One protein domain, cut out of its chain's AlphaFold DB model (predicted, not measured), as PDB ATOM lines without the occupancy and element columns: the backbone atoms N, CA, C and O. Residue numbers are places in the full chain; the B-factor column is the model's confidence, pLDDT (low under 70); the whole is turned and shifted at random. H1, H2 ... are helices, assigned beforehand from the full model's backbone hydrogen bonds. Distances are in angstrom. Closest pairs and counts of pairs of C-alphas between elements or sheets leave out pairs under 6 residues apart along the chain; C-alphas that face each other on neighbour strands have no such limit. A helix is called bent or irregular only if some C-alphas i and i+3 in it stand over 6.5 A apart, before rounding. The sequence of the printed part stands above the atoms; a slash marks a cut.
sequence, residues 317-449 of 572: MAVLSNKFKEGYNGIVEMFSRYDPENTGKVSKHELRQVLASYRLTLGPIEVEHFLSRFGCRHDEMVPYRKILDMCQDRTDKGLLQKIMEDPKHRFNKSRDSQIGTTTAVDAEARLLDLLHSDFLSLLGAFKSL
ATOM      1  N   MET A 317      26.753 -57.914 -51.208       85.50
ATOM      2  CA  MET A 317      26.812 -57.024 -50.051       85.50
ATOM      3  C   MET A 317      28.173 -56.337 -49.921       85.50
ATOM      4  O   MET A 317      28.221 -55.172 -49.528       85.50
ATOM      5  N   ALA A 318      29.267 -57.008 -50.290       86.81
ATOM      6  CA  ALA A 318      30.593 -56.402 -50.379       86.81
ATOM      7  C   ALA A 318      30.677 -55.404 -51.547       86.81
ATOM      8  O   ALA A 318      31.183 -54.299 -51.352       86.81
ATOM      9  N   VAL A 319      30.098 -55.733 -52.711       88.12
ATOM     10  CA  VAL A 319      29.991 -54.813 -53.863       88.12
ATOM     11  C   VAL A 319      29.231 -53.542 -53.473       88.12
ATOM     12  O   VAL A 319      29.760 -52.439 -53.606       88.12
ATOM     13  N   LEU A 320      28.027 -53.677 -52.905       87.94
ATOM     14  CA  LEU A 320      27.225 -52.544 -52.428       87.94
ATOM     15  C   LEU A 320      27.940 -51.756 -51.315       87.94
ATOM     16  O   LEU A 320      27.919 -50.527 -51.318       87.94
ATOM     17  N   SER A 321      28.623 -52.441 -50.392       87.44
ATOM     18  CA  SER A 321      29.423 -51.801 -49.339       87.44
ATOM     19  C   SER A 321      30.558 -50.961 -49.927       87.44
ATOM     20  O   SER A 321      30.776 -49.839 -49.479       87.44
ATOM     21  N   ASN A 322      31.238 -51.448 -50.969       87.25
ATOM     22  CA  ASN A 322      32.267 -50.689 -51.675       87.25
ATOM     23  C   ASN A 322      31.682 -49.505 -52.456       87.25
ATOM     24  O   ASN A 322      32.256 -48.421 -52.385       87.25
ATOM     25  N   LYS A 323      30.507 -49.650 -53.083       88.38
ATOM     26  CA  LYS A 323      29.787 -48.522 -53.697       88.38
ATOM     27  C   LYS A 323      29.470 -47.415 -52.690       88.38
ATOM     28  O   LYS A 323      29.842 -46.267 -52.903       88.38
ATOM     29  N   PHE A 324      28.928 -47.750 -51.517       87.31
ATOM     30  CA  PHE A 324      28.717 -46.770 -50.439       87.31
ATOM     31  C   PHE A 324      30.012 -46.221 -49.796       87.31
ATOM     32  O   PHE A 324      29.926 -45.328 -48.945       87.31
ATOM     33  N   LYS A 325      31.198 -46.726 -50.174       87.81
ATOM     34  CA  LYS A 325      32.513 -46.174 -49.802       87.81
ATOM     35  C   LYS A 325      33.131 -45.286 -50.883       87.81
ATOM     36  O   LYS A 325      34.109 -44.632 -50.551       87.81
ATOM     37  N   GLU A 326      32.632 -45.222 -52.122       88.06
ATOM     38  CA  GLU A 326      33.349 -44.549 -53.228       88.06
ATOM     39  C   GLU A 326      33.717 -43.088 -52.904       88.06
ATOM     40  O   GLU A 326      34.881 -42.709 -53.044       88.06
ATOM     41  N   GLY A 327      32.789 -42.305 -52.339       87.44
ATOM     42  CA  GLY A 327      33.066 -40.934 -51.881       87.44
ATOM     43  C   GLY A 327      34.115 -40.839 -50.760       87.44
ATOM     44  O   GLY A 327      34.950 -39.938 -50.768       87.44
ATOM     45  N   TYR A 328      34.130 -41.794 -49.825       89.88
ATOM     46  CA  TYR A 328      35.147 -41.879 -48.765       89.88
ATOM     47  C   TYR A 328      36.514 -42.285 -49.329       89.88
ATOM     48  O   TYR A 328      37.523 -41.652 -49.020       89.88
ATOM     49  N   ASN A 329      36.544 -43.308 -50.184       90.44
ATOM     50  CA  ASN A 329      37.762 -43.833 -50.793       90.44
ATOM     51  C   ASN A 329      38.450 -42.763 -51.646       90.44
ATOM     52  O   ASN A 329      39.647 -42.558 -51.478       90.44
ATOM     53  N   GLY A 330      37.701 -42.030 -52.480       91.00
ATOM     54  CA  GLY A 330      38.258 -40.949 -53.297       91.00
ATOM     55  C   GLY A 330      38.873 -39.822 -52.462       91.00
ATOM     56  O   GLY A 330      39.959 -39.343 -52.776       91.00
ATOM     57  N   ILE A 331      38.233 -39.433 -51.352       91.06
ATOM     58  CA  ILE A 331      38.789 -38.412 -50.449       91.06
ATOM     59  C   ILE A 331      40.051 -38.934 -49.740       91.06
ATOM     60  O   ILE A 331      41.042 -38.211 -49.645       91.06
ATOM     61  N   VAL A 332      40.060 -40.192 -49.278       91.62
ATOM     62  CA  VAL A 332      41.254 -40.816 -48.676       91.62
ATOM     63  C   VAL A 332      42.401 -40.944 -49.684       91.62
ATOM     64  O   VAL A 332      43.544 -40.689 -49.310       91.62
ATOM     65  N   GLU A 333      42.115 -41.272 -50.945       92.38
ATOM     66  CA  GLU A 333      43.105 -41.313 -52.028       92.38
ATOM     67  C   GLU A 333      43.754 -39.935 -52.234       92.38
ATOM     68  O   GLU A 333      44.979 -39.828 -52.313       92.38
ATOM     69  N   MET A 334      42.959 -38.859 -52.220       92.75
ATOM     70  CA  MET A 334      43.487 -37.494 -52.289       92.75
ATOM     71  C   MET A 334      44.372 -37.142 -51.087       92.75
ATOM     72  O   MET A 334      45.403 -36.500 -51.277       92.75
ATOM     73  N   PHE A 335      44.039 -37.594 -49.872       93.56
ATOM     74  CA  PHE A 335      44.909 -37.414 -48.702       93.56
ATOM     75  C   PHE A 335      46.191 -38.260 -48.758       93.56
ATOM     76  O   PHE A 335      47.241 -37.765 -48.357       93.56
ATOM     77  N   SER A 336      46.165 -39.482 -49.306       92.19
ATOM     78  CA  SER A 336      47.373 -40.329 -49.415       92.19
ATOM     79  C   SER A 336      48.471 -39.756 -50.322       92.19
ATOM     80  O   SER A 336      49.617 -40.182 -50.238       92.19
ATOM     81  N   ARG A 337      48.157 -38.739 -51.138       93.44
ATOM     82  CA  ARG A 337      49.152 -37.964 -51.906       93.44
ATOM     83  C   ARG A 337      49.991 -37.025 -51.027       93.44
ATOM     84  O   ARG A 337      51.062 -36.611 -51.453       93.44
ATOM     85  N   TYR A 338      49.499 -36.702 -49.829       91.44
ATOM     86  CA  TYR A 338      50.151 -35.853 -48.825       91.44
ATOM     87  C   TYR A 338      50.617 -36.648 -47.588       91.44
ATOM     88  O   TYR A 338      51.509 -36.207 -46.878       91.44
ATOM     89  N   ASP A 339      50.051 -37.838 -47.355       94.00
ATOM     90  CA  ASP A 339      50.426 -38.774 -46.285       94.00
ATOM     91  C   ASP A 339      50.939 -40.110 -46.876       94.00
ATOM     92  O   ASP A 339      50.251 -41.133 -46.781       94.00
ATOM     93  N   PRO A 340      52.125 -40.132 -47.526       91.19
ATOM     94  CA  PRO A 340      52.679 -41.343 -48.144       91.19
ATOM     95  C   PRO A 340      53.083 -42.405 -47.109       91.19
ATOM     96  O   PRO A 340      53.085 -43.596 -47.412       91.19
ATOM     97  N   GLU A 341      53.381 -41.984 -45.878       91.06
ATOM     98  CA  GLU A 341      53.646 -42.862 -44.730       91.06
ATOM     99  C   GLU A 341      52.358 -43.427 -44.102       91.06
ATOM    100  O   GLU A 341      52.420 -44.269 -43.205       91.06
ATOM    101  N   ASN A 342      51.182 -43.019 -44.599       89.81
ATOM    102  CA  ASN A 342      49.873 -43.544 -44.210       89.81
ATOM    103  C   ASN A 342      49.549 -43.367 -42.705       89.81
ATOM    104  O   ASN A 342      48.770 -44.134 -42.123       89.81
ATOM    105  N   THR A 343      50.120 -42.330 -42.084       92.31
ATOM    106  CA  THR A 343      49.996 -41.964 -40.662       92.31
ATOM    107  C   THR A 343      48.560 -41.631 -40.229       92.31
ATOM    108  O   THR A 343      48.243 -41.630 -39.037       92.31
ATOM    109  N   GLY A 344      47.673 -41.343 -41.186       92.00
ATOM    110  CA  GLY A 344      46.315 -40.856 -40.968       92.00
ATOM    111  C   GLY A 344      46.245 -39.372 -40.594       92.00
ATOM    112  O   GLY A 344      45.196 -38.933 -40.101       92.00
ATOM    113  N   LYS A 345      47.333 -38.614 -40.796       94.62
ATOM    114  CA  LYS A 345      47.477 -37.200 -40.426       94.62
ATOM    115  C   LYS A 345      48.039 -36.361 -41.578       94.62
ATOM    116  O   LYS A 345      48.848 -36.844 -42.353       94.62
ATOM    117  N   VAL A 346      47.631 -35.094 -41.658       95.06
ATOM    118  CA  VAL A 346      48.165 -34.088 -42.602       95.06
ATOM    119  C   VAL A 346      48.232 -32.708 -41.943       95.06
ATOM    120  O   VAL A 346      47.599 -32.474 -40.912       95.06
ATOM    121  N   SER A 347      48.964 -31.759 -42.518       94.38
ATOM    122  CA  SER A 347      48.952 -30.369 -42.049       94.38
ATOM    123  C   SER A 347      47.611 -29.669 -42.326       94.38
ATOM    124  O   SER A 347      46.848 -30.024 -43.233       94.38
ATOM    125  N   LYS A 348      47.341 -28.585 -41.588       92.94
ATOM    126  CA  LYS A 348      46.174 -27.712 -41.824       92.94
ATOM    127  C   LYS A 348      46.180 -27.085 -43.230       92.94
ATOM    128  O   LYS A 348      45.118 -26.787 -43.779       92.94
ATOM    129  N   HIS A 349      47.359 -26.907 -43.838       92.00
ATOM    130  CA  HIS A 349      47.487 -26.399 -45.205       92.00
ATOM    131  C   HIS A 349      47.047 -27.440 -46.245       92.00
ATOM    132  O   HIS A 349      46.290 -27.106 -47.156       92.00
ATOM    133  N   GLU A 350      47.482 -28.690 -46.098       93.25
ATOM    134  CA  GLU A 350      47.158 -29.792 -47.016       93.25
ATOM    135  C   GLU A 350      45.682 -30.178 -46.930       93.25
ATOM    136  O   GLU A 350      45.035 -30.330 -47.964       93.25
ATOM    137  N   LEU A 351      45.100 -30.191 -45.720       93.31
ATOM    138  CA  LEU A 351      43.647 -30.289 -45.530       93.31
ATOM    139  C   LEU A 351      42.898 -29.285 -46.417       93.31
ATOM    140  O   LEU A 351      41.957 -29.645 -47.123       93.31
ATOM    141  N   ARG A 352      43.332 -28.022 -46.401       91.62
ATOM    142  CA  ARG A 352      42.713 -26.945 -47.179       91.62
ATOM    143  C   ARG A 352      42.907 -27.135 -48.689       91.62
ATOM    144  O   ARG A 352      42.000 -26.789 -49.440       91.62
ATOM    145  N   GLN A 353      44.035 -27.696 -49.141       91.56
ATOM    146  CA  GLN A 353      44.241 -28.055 -50.553       91.56
ATOM    147  C   GLN A 353      43.306 -29.195 -50.993       91.56
ATOM    148  O   GLN A 353      42.619 -29.062 -52.006       91.56
ATOM    149  N   VAL A 354      43.221 -30.278 -50.210       92.38
ATOM    150  CA  VAL A 354      42.349 -31.426 -50.512       92.38
ATOM    151  C   VAL A 354      40.887 -30.983 -50.568       92.38
ATOM    152  O   VAL A 354      40.212 -31.216 -51.571       92.38
ATOM    153  N   LEU A 355      40.407 -30.258 -49.552       89.69
ATOM    154  CA  LEU A 355      39.037 -29.735 -49.505       89.69
ATOM    155  C   LEU A 355      38.745 -28.765 -50.669       89.69
ATOM    156  O   LEU A 355      37.684 -28.860 -51.292       89.69
ATOM    157  N   ALA A 356      39.697 -27.907 -51.055       88.75
ATOM    158  CA  ALA A 356      39.537 -27.028 -52.214       88.75
ATOM    159  C   ALA A 356      39.351 -27.796 -53.537       88.75
ATOM    160  O   ALA A 356      38.590 -27.335 -54.390       88.75
ATOM    161  N   SER A 357      39.960 -28.979 -53.701       87.88
ATOM    162  CA  SER A 357      39.766 -29.803 -54.909       87.88
ATOM    163  C   SER A 357      38.316 -30.301 -55.062       87.88
ATOM    164  O   SER A 357      37.786 -30.345 -56.172       87.88
ATOM    165  N   TYR A 358      37.615 -30.518 -53.943       83.81
ATOM    166  CA  TYR A 358      36.176 -30.806 -53.882       83.81
ATOM    167  C   TYR A 358      35.283 -29.547 -53.871       83.81
ATOM    168  O   TYR A 358      34.105 -29.615 -53.520       83.81
ATOM    169  N   ARG A 359      35.822 -28.388 -54.280       81.75
ATOM    170  CA  ARG A 359      35.150 -27.071 -54.272       81.75
ATOM    171  C   ARG A 359      34.755 -26.573 -52.871       81.75
ATOM    172  O   ARG A 359      33.818 -25.787 -52.746       81.75
ATOM    173  N   LEU A 360      35.472 -26.997 -51.825       83.81
ATOM    174  CA  LEU A 360      35.287 -26.542 -50.441       83.81
ATOM    175  C   LEU A 360      36.391 -25.542 -50.075       83.81
ATOM    176  O   LEU A 360      37.398 -25.874 -49.450       83.81
ATOM    177  N   THR A 361      36.222 -24.299 -50.520       84.38
ATOM    178  CA  THR A 361      37.185 -23.215 -50.297       84.38
ATOM    179  C   THR A 361      37.019 -22.604 -48.905       84.38
ATOM    180  O   THR A 361      36.254 -21.660 -48.695       84.38
ATOM    181  N   LEU A 362      37.761 -23.157 -47.943       84.62
ATOM    182  CA  LEU A 362      37.875 -22.646 -46.575       84.62
ATOM    183  C   LEU A 362      39.018 -21.623 -46.458       84.62
ATOM    184  O   LEU A 362      40.137 -21.867 -46.921       84.62
ATOM    185  N   GLY A 363      38.753 -20.495 -45.795       85.94
ATOM    186  CA  GLY A 363      39.798 -19.578 -45.320       85.94
ATOM    187  C   GLY A 363      40.512 -20.123 -44.070       85.94
ATOM    188  O   GLY A 363      39.990 -21.041 -43.438       85.94
ATOM    189  N   PRO A 364      41.671 -19.573 -43.656       87.00
ATOM    190  CA  PRO A 364      42.423 -20.086 -42.501       87.00
ATOM    191  C   PRO A 364      41.602 -20.140 -41.201       87.00
ATOM    192  O   PRO A 364      41.633 -21.139 -40.491       87.00
ATOM    193  N   ILE A 365      40.805 -19.101 -40.937       88.19
ATOM    194  CA  ILE A 365      39.914 -19.015 -39.769       88.19
ATOM    195  C   ILE A 365      38.799 -20.075 -39.848       88.19
ATOM    196  O   ILE A 365      38.508 -20.755 -38.865       88.19
ATOM    197  N   GLU A 366      38.225 -20.287 -41.035       88.44
ATOM    198  CA  GLU A 366      37.203 -21.316 -41.260       88.44
ATOM    199  C   GLU A 366      37.761 -22.740 -41.122       88.44
ATOM    200  O   GLU A 366      37.045 -23.625 -40.662       88.44
ATOM    201  N   VAL A 367      39.041 -22.978 -41.447       90.44
ATOM    202  CA  VAL A 367      39.710 -24.263 -41.171       90.44
ATOM    203  C   VAL A 367      39.790 -24.523 -39.662       90.44
ATOM    204  O   VAL A 367      39.471 -25.627 -39.225       90.44
ATOM    205  N   GLU A 368      40.137 -23.522 -38.847       90.12
ATOM    206  CA  GLU A 368      40.138 -23.664 -37.382       90.12
ATOM    207  C   GLU A 368      38.732 -23.937 -36.824       90.12
ATOM    208  O   GLU A 368      38.558 -24.812 -35.971       90.12
ATOM    209  N   HIS A 369      37.709 -23.237 -37.326       90.25
ATOM    210  CA  HIS A 369      36.317 -23.490 -36.941       90.25
ATOM    211  C   HIS A 369      35.831 -24.874 -37.387       90.25
ATOM    212  O   HIS A 369      35.151 -25.550 -36.616       90.25
ATOM    213  N   PHE A 370      36.213 -25.332 -38.580       90.62
ATOM    214  CA  PHE A 370      35.917 -26.675 -39.080       90.62
ATOM    215  C   PHE A 370      36.550 -27.739 -38.173       90.62
ATOM    216  O   PHE A 370      35.841 -28.585 -37.635       90.62
ATOM    217  N   LEU A 371      37.852 -27.641 -37.888       92.19
ATOM    218  CA  LEU A 371      38.560 -28.562 -36.990       92.19
ATOM    219  C   LEU A 371      38.001 -28.562 -35.560       92.19
ATOM    220  O   LEU A 371      37.967 -29.610 -34.910       92.19
ATOM    221  N   SER A 372      37.505 -27.417 -35.081       90.94
ATOM    222  CA  SER A 372      36.834 -27.310 -33.783       90.94
ATOM    223  C   SER A 372      35.574 -28.171 -33.684       90.94
ATOM    224  O   SER A 372      35.271 -28.658 -32.598       90.94
ATOM    225  N   ARG A 373      34.855 -28.393 -34.791       85.81
ATOM    226  CA  ARG A 373      33.620 -29.199 -34.819       85.81
ATOM    227  C   ARG A 373      33.900 -30.701 -34.707       85.81
ATOM    228  O   ARG A 373      33.069 -31.437 -34.183       85.81
ATOM    229  N   PHE A 374      35.104 -31.131 -35.087       86.81
ATOM    230  CA  PHE A 374      35.599 -32.504 -34.908       86.81
ATOM    231  C   PHE A 374      36.463 -32.687 -33.646       86.81
ATOM    232  O   PHE A 374      36.978 -33.780 -33.406       86.81
ATOM    233  N   GLY A 375      36.639 -31.634 -32.837       87.12
ATOM    234  CA  GLY A 375      37.465 -31.675 -31.627       87.12
ATOM    235  C   GLY A 375      38.966 -31.849 -31.893       87.12
ATOM    236  O   GLY A 375      39.652 -32.416 -31.050       87.12
ATOM    237  N   CYS A 376      39.463 -31.392 -33.049       89.50
ATOM    238  CA  CYS A 376      40.864 -31.530 -33.484       89.50
ATOM    239  C   CYS A 376      41.529 -30.163 -33.768       89.50
ATOM    240  O   CYS A 376      42.442 -30.059 -34.583       89.50
ATOM    241  N   ARG A 377      41.025 -29.074 -33.167       86.94
ATOM    242  CA  ARG A 377      41.498 -27.692 -33.413       86.94
ATOM    243  C   ARG A 377      42.936 -27.458 -32.944       86.94
ATOM    244  O   ARG A 377      43.706 -26.776 -33.616       86.94
ATOM    245  N   HIS A 378      43.265 -28.012 -31.781       85.88
ATOM    246  CA  HIS A 378      44.549 -27.836 -31.101       85.88
ATOM    247  C   HIS A 378      45.584 -28.901 -31.493       85.88
ATOM    248  O   HIS A 378      46.680 -28.913 -30.945       85.88
ATOM    249  N   ASP A 379      45.249 -29.783 -32.438       86.38
ATOM    250  CA  ASP A 379      46.165 -30.797 -32.942       86.38
ATOM    251  C   ASP A 379      47.158 -30.130 -33.917       86.38
ATOM    252  O   ASP A 379      46.746 -29.492 -34.891       86.38
ATOM    253  N   GLU A 380      48.463 -30.307 -33.679       86.25
ATOM    254  CA  GLU A 380      49.546 -29.837 -34.568       86.25
ATOM    255  C   GLU A 380      49.380 -30.355 -36.007       86.25
ATOM    256  O   GLU A 380      49.589 -29.638 -36.986       86.25
ATOM    257  N   MET A 381      48.935 -31.609 -36.138       92.31
ATOM    258  CA  MET A 381      48.572 -32.227 -37.410       92.31
ATOM    259  C   MET A 381      47.137 -32.735 -37.365       92.31
ATOM    260  O   MET A 381      46.734 -33.416 -36.424       92.31
ATOM    261  N   VAL A 382      46.388 -32.457 -38.428       93.81
ATOM    262  CA  VAL A 382      44.985 -32.831 -38.586       93.81
ATOM    263  C   VAL A 382      44.865 -34.349 -38.751       93.81
ATOM    264  O   VAL A 382      45.335 -34.872 -39.764       93.81
ATOM    265  N   PRO A 383      44.172 -35.071 -37.852       93.31
ATOM    266  CA  PRO A 383      43.921 -36.500 -38.004       93.31
ATOM    267  C   PRO A 383      42.778 -36.735 -39.006       93.31
ATOM    268  O   PRO A 383      41.645 -37.042 -38.624       93.31
ATOM    269  N   TYR A 384      43.052 -36.558 -40.302       92.62
ATOM    270  CA  TYR A 384      42.028 -36.577 -41.353       92.62
ATOM    271  C   TYR A 384      41.229 -37.888 -41.368       92.62
ATOM    272  O   TYR A 384      40.011 -37.846 -41.530       92.62
ATOM    273  N   ARG A 385      41.864 -39.042 -41.098       90.88
ATOM    274  CA  ARG A 385      41.145 -40.325 -40.983       90.88
ATOM    275  C   ARG A 385      40.074 -40.301 -39.897       90.88
ATOM    276  O   ARG A 385      38.945 -40.690 -40.165       90.88
ATOM    277  N   LYS A 386      40.399 -39.791 -38.704       90.06
ATOM    278  CA  LYS A 386      39.450 -39.661 -37.583       90.06
ATOM    279  C   LYS A 386      38.269 -38.767 -37.971       90.06
ATOM    280  O   LYS A 386      37.133 -39.103 -37.659       90.06
ATOM    281  N   ILE A 387      38.528 -37.660 -38.668       90.00
ATOM    282  CA  ILE A 387      37.483 -36.742 -39.149       90.00
ATOM    283  C   ILE A 387      36.552 -37.460 -40.135       90.00
ATOM    284  O   ILE A 387      35.344 -37.497 -39.911       90.00
ATOM    285  N   LEU A 388      37.108 -38.085 -41.178       89.50
ATOM    286  CA  LEU A 388      36.325 -38.814 -42.177       89.50
ATOM    287  C   LEU A 388      35.546 -39.983 -41.558       89.50
ATOM    288  O   LEU A 388      34.414 -40.225 -41.958       89.50
ATOM    289  N   ASP A 389      36.098 -40.660 -40.552       86.25
ATOM    290  CA  ASP A 389      35.429 -41.761 -39.854       86.25
ATOM    291  C   ASP A 389      34.231 -41.308 -39.016       86.25
ATOM    292  O   ASP A 389      33.206 -41.987 -39.010       86.25
ATOM    293  N   MET A 390      34.320 -40.148 -38.357       83.19
ATOM    294  CA  MET A 390      33.174 -39.553 -37.657       83.19
ATOM    295  C   MET A 390      32.111 -39.036 -38.633       83.19
ATOM    296  O   MET A 390      30.921 -39.094 -38.322       83.19
ATOM    297  N   CYS A 391      32.519 -38.567 -39.816       84.19
ATOM    298  CA  CYS A 391      31.588 -38.237 -40.891       84.19
ATOM    299  C   CYS A 391      30.937 -39.484 -41.509       84.19
ATOM    300  O   CYS A 391      29.793 -39.403 -41.931       84.19
ATOM    301  N   GLN A 392      31.632 -40.627 -41.563       83.38
ATOM    302  CA  GLN A 392      31.140 -41.832 -42.243       83.38
ATOM    303  C   GLN A 392      30.083 -42.616 -41.433       83.38
ATOM    304  O   GLN A 392      29.418 -43.499 -41.981       83.38
ATOM    305  N   ASP A 393      29.923 -42.315 -40.140       80.94
ATOM    306  CA  ASP A 393      28.924 -42.929 -39.259       80.94
ATOM    307  C   ASP A 393      27.512 -42.373 -39.530       80.94
ATOM    308  O   ASP A 393      27.241 -41.184 -39.335       80.94
ATOM    309  N   ARG A 394      26.592 -43.258 -39.945       76.88
ATOM    310  CA  ARG A 394      25.173 -42.937 -40.206       76.88
ATOM    311  C   ARG A 394      24.215 -43.444 -39.126       76.88
ATOM    312  O   ARG A 394      23.010 -43.515 -39.356       76.88
ATOM    313  N   THR A 395      24.720 -43.842 -37.960       72.19
ATOM    314  CA  THR A 395      23.856 -44.189 -36.823       72.19
ATOM    315  C   THR A 395      23.148 -42.969 -36.231       72.19
ATOM    316  O   THR A 395      23.433 -41.823 -36.571       72.19
ATOM    317  N   ASP A 396      22.264 -43.224 -35.267       62.75
ATOM    318  CA  ASP A 396      21.604 -42.225 -34.420       62.75
ATOM    319  C   ASP A 396      22.576 -41.302 -33.656       62.75
ATOM    320  O   ASP A 396      22.180 -40.249 -33.163       62.75
ATOM    321  N   LYS A 397      23.860 -41.670 -33.574       65.38
ATOM    322  CA  LYS A 397      24.931 -40.875 -32.952       65.38
ATOM    323  C   LYS A 397      25.802 -40.125 -33.970       65.38
ATOM    324  O   LYS A 397      26.551 -39.222 -33.574       65.38
ATOM    325  N   GLY A 398      25.692 -40.488 -35.248       69.75
ATOM    326  CA  GLY A 398      26.484 -39.975 -36.362       69.75
ATOM    327  C   GLY A 398      26.219 -38.506 -36.695       69.75
ATOM    328  O   GLY A 398      25.205 -37.922 -36.303       69.75
ATOM    329  N   LEU A 399      27.151 -37.886 -37.425       70.56
ATOM    330  CA  LEU A 399      27.029 -36.483 -37.841       70.56
ATOM    331  C   LEU A 399      25.920 -36.284 -38.880       70.56
ATOM    332  O   LEU A 399      25.162 -35.320 -38.774       70.56
ATOM    333  N   LEU A 400      25.759 -37.230 -39.816       72.94
ATOM    334  CA  LEU A 400      24.686 -37.174 -40.811       72.94
ATOM    335  C   LEU A 400      23.307 -37.054 -40.148       72.94
ATOM    336  O   LEU A 400      22.519 -36.189 -40.527       72.94
ATOM    337  N   GLN A 401      23.022 -37.895 -39.148       73.94
ATOM    338  CA  GLN A 401      21.717 -37.896 -38.494       73.94
ATOM    339  C   GLN A 401      21.451 -36.554 -37.804       73.94
ATOM    340  O   GLN A 401      20.403 -35.961 -38.035       73.94
ATOM    341  N   LYS A 402      22.415 -36.007 -37.052       70.94
ATOM    342  CA  LYS A 402      22.280 -34.693 -36.386       70.94
ATOM    343  C   LYS A 402      21.931 -33.565 -37.363       70.94
ATOM    344  O   LYS A 402      21.139 -32.690 -37.028       70.94
ATOM    345  N   ILE A 403      22.491 -33.602 -38.573       66.75
ATOM    346  CA  ILE A 403      22.196 -32.640 -39.645       66.75
ATOM    347  C   ILE A 403      20.811 -32.865 -40.263       66.75
ATOM    348  O   ILE A 403      20.090 -31.902 -40.528       66.75
ATOM    349  N   MET A 404      20.417 -34.120 -40.484       67.88
ATOM    350  CA  MET A 404      19.083 -34.459 -40.990       67.88
ATOM    351  C   MET A 404      17.971 -34.149 -39.976       67.88
ATOM    352  O   MET A 404      16.836 -33.894 -40.377       67.88
ATOM    353  N   GLU A 405      18.283 -34.164 -38.679       67.44
ATOM    354  CA  GLU A 405      17.335 -33.897 -37.596       67.44
ATOM    355  C   GLU A 405      17.100 -32.409 -37.308       67.44
ATOM    356  O   GLU A 405      16.066 -32.079 -36.731       67.44
ATOM    357  N   ASP A 406      17.999 -31.507 -37.720       63.78
ATOM    358  CA  ASP A 406      17.800 -30.058 -37.609       63.78
ATOM    359  C   ASP A 406      17.151 -29.486 -38.893       63.78
ATOM    360  O   ASP A 406      17.833 -29.268 -39.901       63.78
ATOM    361  N   PRO A 407      15.845 -29.136 -38.887       54.53
ATOM    362  CA  PRO A 407      15.171 -28.588 -40.066       54.53
ATOM    363  C   PRO A 407      15.658 -27.176 -40.417       54.53
ATOM    364  O   PRO A 407      15.360 -26.660 -41.494       54.53
ATOM    365  N   LYS A 408      16.377 -26.509 -39.502       54.75
ATOM    366  CA  LYS A 408      16.978 -25.194 -39.733       54.75
ATOM    367  C   LYS A 408      18.394 -25.298 -40.298       54.75
ATOM    368  O   LYS A 408      18.884 -24.260 -40.760       54.75
ATOM    369  N   HIS A 409      19.007 -26.483 -40.294       58.34
ATOM    370  CA  HIS A 409      20.352 -26.707 -40.806       58.34
ATOM    371  C   HIS A 409      20.446 -26.318 -42.281       58.34
ATOM    372  O   HIS A 409      19.520 -26.558 -43.058       58.34
ATOM    373  N   ARG A 410      21.573 -25.731 -42.700       52.25
ATOM    374  CA  ARG A 410      21.714 -25.207 -44.069       52.25
ATOM    375  C   ARG A 410      21.679 -26.305 -45.140       52.25
ATOM    376  O   ARG A 410      21.225 -26.057 -46.245       52.25
ATOM    377  N   PHE A 411      22.042 -27.536 -44.780       51.28
ATOM    378  CA  PHE A 411      21.820 -28.740 -45.598       51.28
ATOM    379  C   PHE A 411      20.358 -28.876 -46.079       51.28
ATOM    380  O   PHE A 411      20.110 -29.245 -47.222       51.28
ATOM    381  N   ASN A 412      19.392 -28.497 -45.235       53.66
ATOM    382  CA  ASN A 412      17.956 -28.539 -45.527       53.66
ATOM    383  C   ASN A 412      17.422 -27.234 -46.169       53.66
ATOM    384  O   ASN A 412      16.220 -27.113 -46.403       53.66
ATOM    385  N   LYS A 413      18.285 -26.244 -46.455       46.53
ATOM    386  CA  LYS A 413      17.923 -24.918 -46.991       46.53
ATOM    387  C   LYS A 413      18.808 -24.541 -48.181       46.53
ATOM    388  O   LYS A 413      19.870 -23.975 -47.967       46.53
ATOM    389  N   SER A 414      18.314 -24.812 -49.393       44.78
ATOM    390  CA  SER A 414      18.868 -24.478 -50.724       44.78
ATOM    391  C   SER A 414      20.399 -24.518 -50.893       44.78
ATOM    392  O   SER A 414      21.153 -23.751 -50.301       44.78
ATOM    393  N   ARG A 415      20.875 -25.366 -51.812       47.91
ATOM    394  CA  ARG A 415      22.305 -25.696 -52.021       47.91
ATOM    395  C   ARG A 415      23.187 -24.549 -52.558       47.91
ATOM    396  O   ARG A 415      24.388 -24.754 -52.761       47.91
ATOM    397  N   ASP A 416      22.635 -23.352 -52.733       41.16
ATOM    398  CA  ASP A 416      23.352 -22.153 -53.165       41.16
ATOM    399  C   ASP A 416      24.074 -21.460 -51.996       41.16
ATOM    400  O   ASP A 416      23.637 -20.458 -51.421       41.16
ATOM    401  N   SER A 417      25.259 -21.977 -51.666       43.88
ATOM    402  CA  SER A 417      26.294 -21.131 -51.061       43.88
ATOM    403  C   SER A 417      26.771 -20.142 -52.126       43.88
ATOM    404  O   SER A 417      27.225 -20.560 -53.191       43.88
ATOM    405  N   GLN A 418      26.673 -18.844 -51.836       40.69
ATOM    406  CA  GLN A 418      27.169 -17.782 -52.711       40.69
ATOM    407  C   GLN A 418      28.653 -17.982 -53.062       40.69
ATOM    408  O   GLN A 418      29.441 -18.489 -52.261       40.69
ATOM    409  N   ILE A 419      29.033 -17.531 -54.257       37.44
ATOM    410  CA  ILE A 419      30.426 -17.463 -54.709       37.44
ATOM    411  C   ILE A 419      31.183 -16.511 -53.769       37.44
ATOM    412  O   ILE A 419      30.939 -15.309 -53.787       37.44
ATOM    413  N   GLY A 420      32.079 -17.043 -52.934       49.53
ATOM    414  CA  GLY A 420      32.824 -16.240 -51.962       49.53
ATOM    415  C   GLY A 420      33.625 -17.085 -50.976       49.53
ATOM    416  O   GLY A 420      34.817 -17.305 -51.172       49.53
ATOM    417  N   THR A 421      32.974 -17.566 -49.916       56.00
ATOM    418  CA  THR A 421      33.614 -18.322 -48.826       56.00
ATOM    419  C   THR A 421      32.726 -19.476 -48.363       56.00
ATOM    420  O   THR A 421      31.537 -19.301 -48.100       56.00
ATOM    421  N   THR A 422      33.301 -20.677 -48.268       70.88
ATOM    422  CA  THR A 422      32.628 -21.820 -47.634       70.88
ATOM    423  C   THR A 422      32.802 -21.661 -46.126       70.88
ATOM    424  O   THR A 422      33.943 -21.614 -45.673       70.88
ATOM    425  N   THR A 423      31.722 -21.564 -45.342       83.19
ATOM    426  CA  THR A 423      31.861 -21.558 -43.872       83.19
ATOM    427  C   THR A 423      32.198 -22.958 -43.355       83.19
ATOM    428  O   THR A 423      31.930 -23.957 -44.025       83.19
ATOM    429  N   ALA A 424      32.717 -23.069 -42.134       83.44
ATOM    430  CA  ALA A 424      32.976 -24.349 -41.474       83.44
ATOM    431  C   ALA A 424      31.746 -25.284 -41.440       83.44
ATOM    432  O   ALA A 424      31.885 -26.498 -41.591       83.44
ATOM    433  N   VAL A 425      30.539 -24.722 -41.287       82.25
ATOM    434  CA  VAL A 425      29.271 -25.476 -41.302       82.25
ATOM    435  C   VAL A 425      28.922 -25.939 -42.720       82.25
ATOM    436  O   VAL A 425      28.495 -27.076 -42.909       82.25
ATOM    437  N   ASP A 426      29.153 -25.091 -43.727       79.19
ATOM    438  CA  ASP A 426      28.946 -25.458 -45.132       79.19
ATOM    439  C   ASP A 426      29.913 -26.559 -45.572       79.19
ATOM    440  O   ASP A 426      29.526 -27.455 -46.316       79.19
ATOM    441  N   ALA A 427      31.166 -26.504 -45.112       84.19
ATOM    442  CA  ALA A 427      32.174 -27.505 -45.428       84.19
ATOM    443  C   ALA A 427      31.858 -28.861 -44.788       84.19
ATOM    444  O   ALA A 427      32.016 -29.873 -45.460       84.19
ATOM    445  N   GLU A 428      31.359 -28.907 -43.546       85.69
ATOM    446  CA  GLU A 428      30.871 -30.160 -42.946       85.69
ATOM    447  C   GLU A 428      29.671 -30.722 -43.722       85.69
ATOM    448  O   GLU A 428      29.685 -31.889 -44.108       85.69
ATOM    449  N   ALA A 429      28.666 -29.887 -44.007       82.25
ATOM    450  CA  ALA A 429      27.473 -30.305 -44.739       82.25
ATOM    451  C   ALA A 429      27.819 -30.857 -46.132       82.25
ATOM    452  O   ALA A 429      27.347 -31.926 -46.516       82.25
ATOM    453  N   ARG A 430      28.691 -30.159 -46.869       83.06
ATOM    454  CA  ARG A 430      29.145 -30.573 -48.203       83.06
ATOM    455  C   ARG A 430      30.088 -31.780 -48.159       83.06
ATOM    456  O   ARG A 430      30.053 -32.595 -49.074       83.06
ATOM    457  N   LEU A 431      30.909 -31.927 -47.117       87.06
ATOM    458  CA  LEU A 431      31.729 -33.125 -46.914       87.06
ATOM    459  C   LEU A 431      30.842 -34.357 -46.689       87.06
ATOM    460  O   LEU A 431      31.108 -35.410 -47.261       87.06
ATOM    461  N   LEU A 432      29.758 -34.221 -45.923       86.88
ATOM    462  CA  LEU A 432      28.777 -35.292 -45.736       86.88
ATOM    463  C   LEU A 432      27.995 -35.595 -47.024       86.88
ATOM    464  O   LEU A 432      27.830 -36.768 -47.347       86.88
ATOM    465  N   ASP A 433      27.609 -34.584 -47.815       84.75
ATOM    466  CA  ASP A 433      27.058 -34.787 -49.170       84.75
ATOM    467  C   ASP A 433      28.010 -35.605 -50.066       84.75
ATOM    468  O   ASP A 433      27.564 -36.496 -50.785       84.75
ATOM    469  N   LEU A 434      29.320 -35.332 -50.026       87.00
ATOM    470  CA  LEU A 434      30.325 -36.057 -50.817       87.00
ATOM    471  C   LEU A 434      30.518 -37.501 -50.331       87.00
ATOM    472  O   LEU A 434      30.611 -38.421 -51.141       87.00
ATOM    473  N   LEU A 435      30.552 -37.712 -49.013       88.19
ATOM    474  CA  LEU A 435      30.720 -39.029 -48.390       88.19
ATOM    475  C   LEU A 435      29.469 -39.915 -48.492       88.19
ATOM    476  O   LEU A 435      29.551 -41.138 -48.324       88.19
ATOM    477  N   HIS A 436      28.294 -39.319 -48.693       87.00
ATOM    478  CA  HIS A 436      27.002 -40.006 -48.604       87.00
ATOM    479  C   HIS A 436      26.089 -39.796 -49.815       87.00
ATOM    480  O   HIS A 436      24.930 -40.203 -49.761       87.00
ATOM    481  N   SER A 437      26.603 -39.225 -50.903       86.56
ATOM    482  CA  SER A 437      25.888 -38.917 -52.149       86.56
ATOM    483  C   SER A 437      24.934 -40.030 -52.604       86.56
ATOM    484  O   SER A 437      23.736 -39.794 -52.771       86.56
ATOM    485  N   ASP A 438      25.429 -41.262 -52.739       86.81
ATOM    486  CA  ASP A 438      24.624 -42.403 -53.183       86.81
ATOM    487  C   ASP A 438      23.649 -42.920 -52.128       86.81
ATOM    488  O   ASP A 438      22.533 -43.305 -52.468       86.81
ATOM    489  N   PHE A 439      24.019 -42.873 -50.847       87.75
ATOM    490  CA  PHE A 439      23.114 -43.225 -49.750       87.75
ATOM    491  C   PHE A 439      21.922 -42.263 -49.695       87.75
ATOM    492  O   PHE A 439      20.770 -42.694 -49.664       87.75
ATOM    493  N   LEU A 440      22.196 -40.960 -49.750       85.38
ATOM    494  CA  LEU A 440      21.194 -39.899 -49.739       85.38
ATOM    495  C   LEU A 440      20.321 -39.941 -50.994       85.38
ATOM    496  O   LEU A 440      19.097 -39.847 -50.894       85.38
ATOM    497  N   SER A 441      20.923 -40.146 -52.168       86.56
ATOM    498  CA  SER A 441      20.169 -40.235 -53.415       86.56
ATOM    499  C   SER A 441      19.315 -41.501 -53.503       86.56
ATOM    500  O   SER A 441      18.211 -41.429 -54.041       86.56
ATOM    501  N   LEU A 442      19.782 -42.643 -52.986       88.12
ATOM    502  CA  LEU A 442      18.998 -43.878 -52.946       88.12
ATOM    503  C   LEU A 442      17.856 -43.779 -51.921       88.12
ATOM    504  O   LEU A 442      16.725 -44.154 -52.226       88.12
ATOM    505  N   LEU A 443      18.111 -43.198 -50.743       85.94
ATOM    506  CA  LEU A 443      17.081 -42.892 -49.744       85.94
ATOM    507  C   LEU A 443      16.011 -41.939 -50.304       85.94
ATOM    508  O   LEU A 443      14.818 -42.163 -50.095       85.94
ATOM    509  N   GLY A 444      16.423 -40.899 -51.036       80.81
ATOM    510  CA  GLY A 444      15.515 -39.986 -51.733       80.81
ATOM    511  C   GLY A 444      14.678 -40.695 -52.802       80.81
ATOM    512  O   GLY A 444      13.462 -40.508 -52.855       80.81
ATOM    513  N   ALA A 445      15.300 -41.572 -53.597       83.62
ATOM    514  CA  ALA A 445      14.606 -42.379 -54.595       83.62
ATOM    515  C   ALA A 445      13.552 -43.300 -53.959       83.62
ATOM    516  O   ALA A 445      12.391 -43.250 -54.367       83.62
ATOM    517  N   PHE A 446      13.901 -44.059 -52.913       85.31
ATOM    518  CA  PHE A 446      12.931 -44.881 -52.180       85.31
ATOM    519  C   PHE A 446      11.773 -44.047 -51.612       85.31
ATOM    520  O   PHE A 446      10.620 -44.394 -51.848       85.31
ATOM    521  N   LYS A 447      12.053 -42.909 -50.960       82.81
ATOM    522  CA  LYS A 447      11.009 -42.008 -50.431       82.81
ATOM    523  C   LYS A 447      10.088 -41.427 -51.513       82.81
ATOM    524  O   LYS A 447       8.914 -41.202 -51.251       82.81
ATOM    525  N   SER A 448      10.586 -41.199 -52.729       83.94
ATOM    526  CA  SER A 448       9.753 -40.718 -53.847       83.94
ATOM    527  C   SER A 448       8.782 -41.773 -54.400       83.94
ATOM    528  O   SER A 448       7.734 -41.425 -54.955       83.94
ATOM    529  N   LEU A 449       9.114 -43.059 -54.229       78.31
ATOM    530  CA  LEU A 449       8.227 -44.183 -54.534       78.31
ATOM    531  C   LEU A 449       7.262 -44.461 -53.374       78.31
ATOM    532  O   LEU A 449       6.081 -44.717 -53.608       78.31
TER     533      LEU A 449
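What this domain is: This is residues 317 to 449 of the 572 residues of the protein "Predicted protein" of Nematostella vectensis (UniProt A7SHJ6). The first arm of a sharply bent last helix, H7a, runs through the middle of a small helical body; H2 and H5, side by side and running opposite ways, pack at one end of it, and H4 packs at the other. H3 folds back from H2, H6 follows H5 in nearly the same direction, and residues 317 to 322 of H1 and 442 to 449 of H7 stick out. The printed part has 133 residues, 80 of them in seven named helices, H1 to H7 along the chain, with no named strand: the class is all helix. It is compact, with a radius of gyration of the C-alphas of 15.0 A, and spans 47 by 36 by 27 A.

Where its parts are: The longest helix, H7, residues 424 to 449, was assigned as one helix by its hydrogen bonds but is bent: C-alphas 435 and 438 are 8.5 A apart. Its arms are H7a, residues 424 to 435, 16.4 A long from C-alpha 424 at (32.976, -24.349, -41.474), and H7b, residues 438 to 449, 16.5 A long, ending at C-alpha 449 at (8.227, -44.183, -54.534). H1 is residues 317 to 323, beginning at C-alpha 317 at (26.812, -57.024, -50.051). H2 is residues 326 to 336, 15.1 A; H3, 348 to 357, 14.7 A; H4, 364 to 373, 14.8 A; H5, 384 to 392, 12.1 A; H6, 399 to 405, 10.0 A.

How they stand to each other: H7a and H7b stand about perpendicular, at 77 degrees. H7a touches H4 with residues 424 to 428 alone, the closest C-alphas being those of Phe 370 and Ala 424, 4.4 A apart. It touches H5 with residues 431 to 435 alone, closest at the C-alphas of Cys 391 and Leu 432, 6.3 A, only just about perpendicular at 72 degrees. H2 and H7a touch only at their ends, closest at the C-alphas of Gly 327 and Leu 435, 4.6 A. H2 and H5 touch at a shallow tilt of 8 degrees, opposite ways, closest at the C-alphas of Tyr 328 and Leu 388, 7.4 A. H2 and H3 form a helical hairpin at a steep tilt of 44 degrees, closest at the C-alphas of Met 334 and Val 354, 6.4 A. H5 and H6 only just touch, only at the corner by their link, with 3 pairs of C-alphas within 8 A, closest at those of Cys 391 and Leu 399, 5.8 A. H1 and H2 meet only through their link. Helix packing is mostly crossed: leaving out the pairs that touch only at the corner or at their ends, 1 of 4 touching pairs is at a shallow tilt. In H1 to H6, H7a and H7b, every O i to N i+4 pair is within hydrogen-bond range.

The domain as a whole: The two C-alphas farthest apart, of Glu 380 and Leu 449, are 48.1 A apart. The printed part has no cut. The links H2 to H3 and H6 to H7 are long. Residues 396 to 398 and 403 to 421 are under 70 in pLDDT; the mean of the printed part is 81.7.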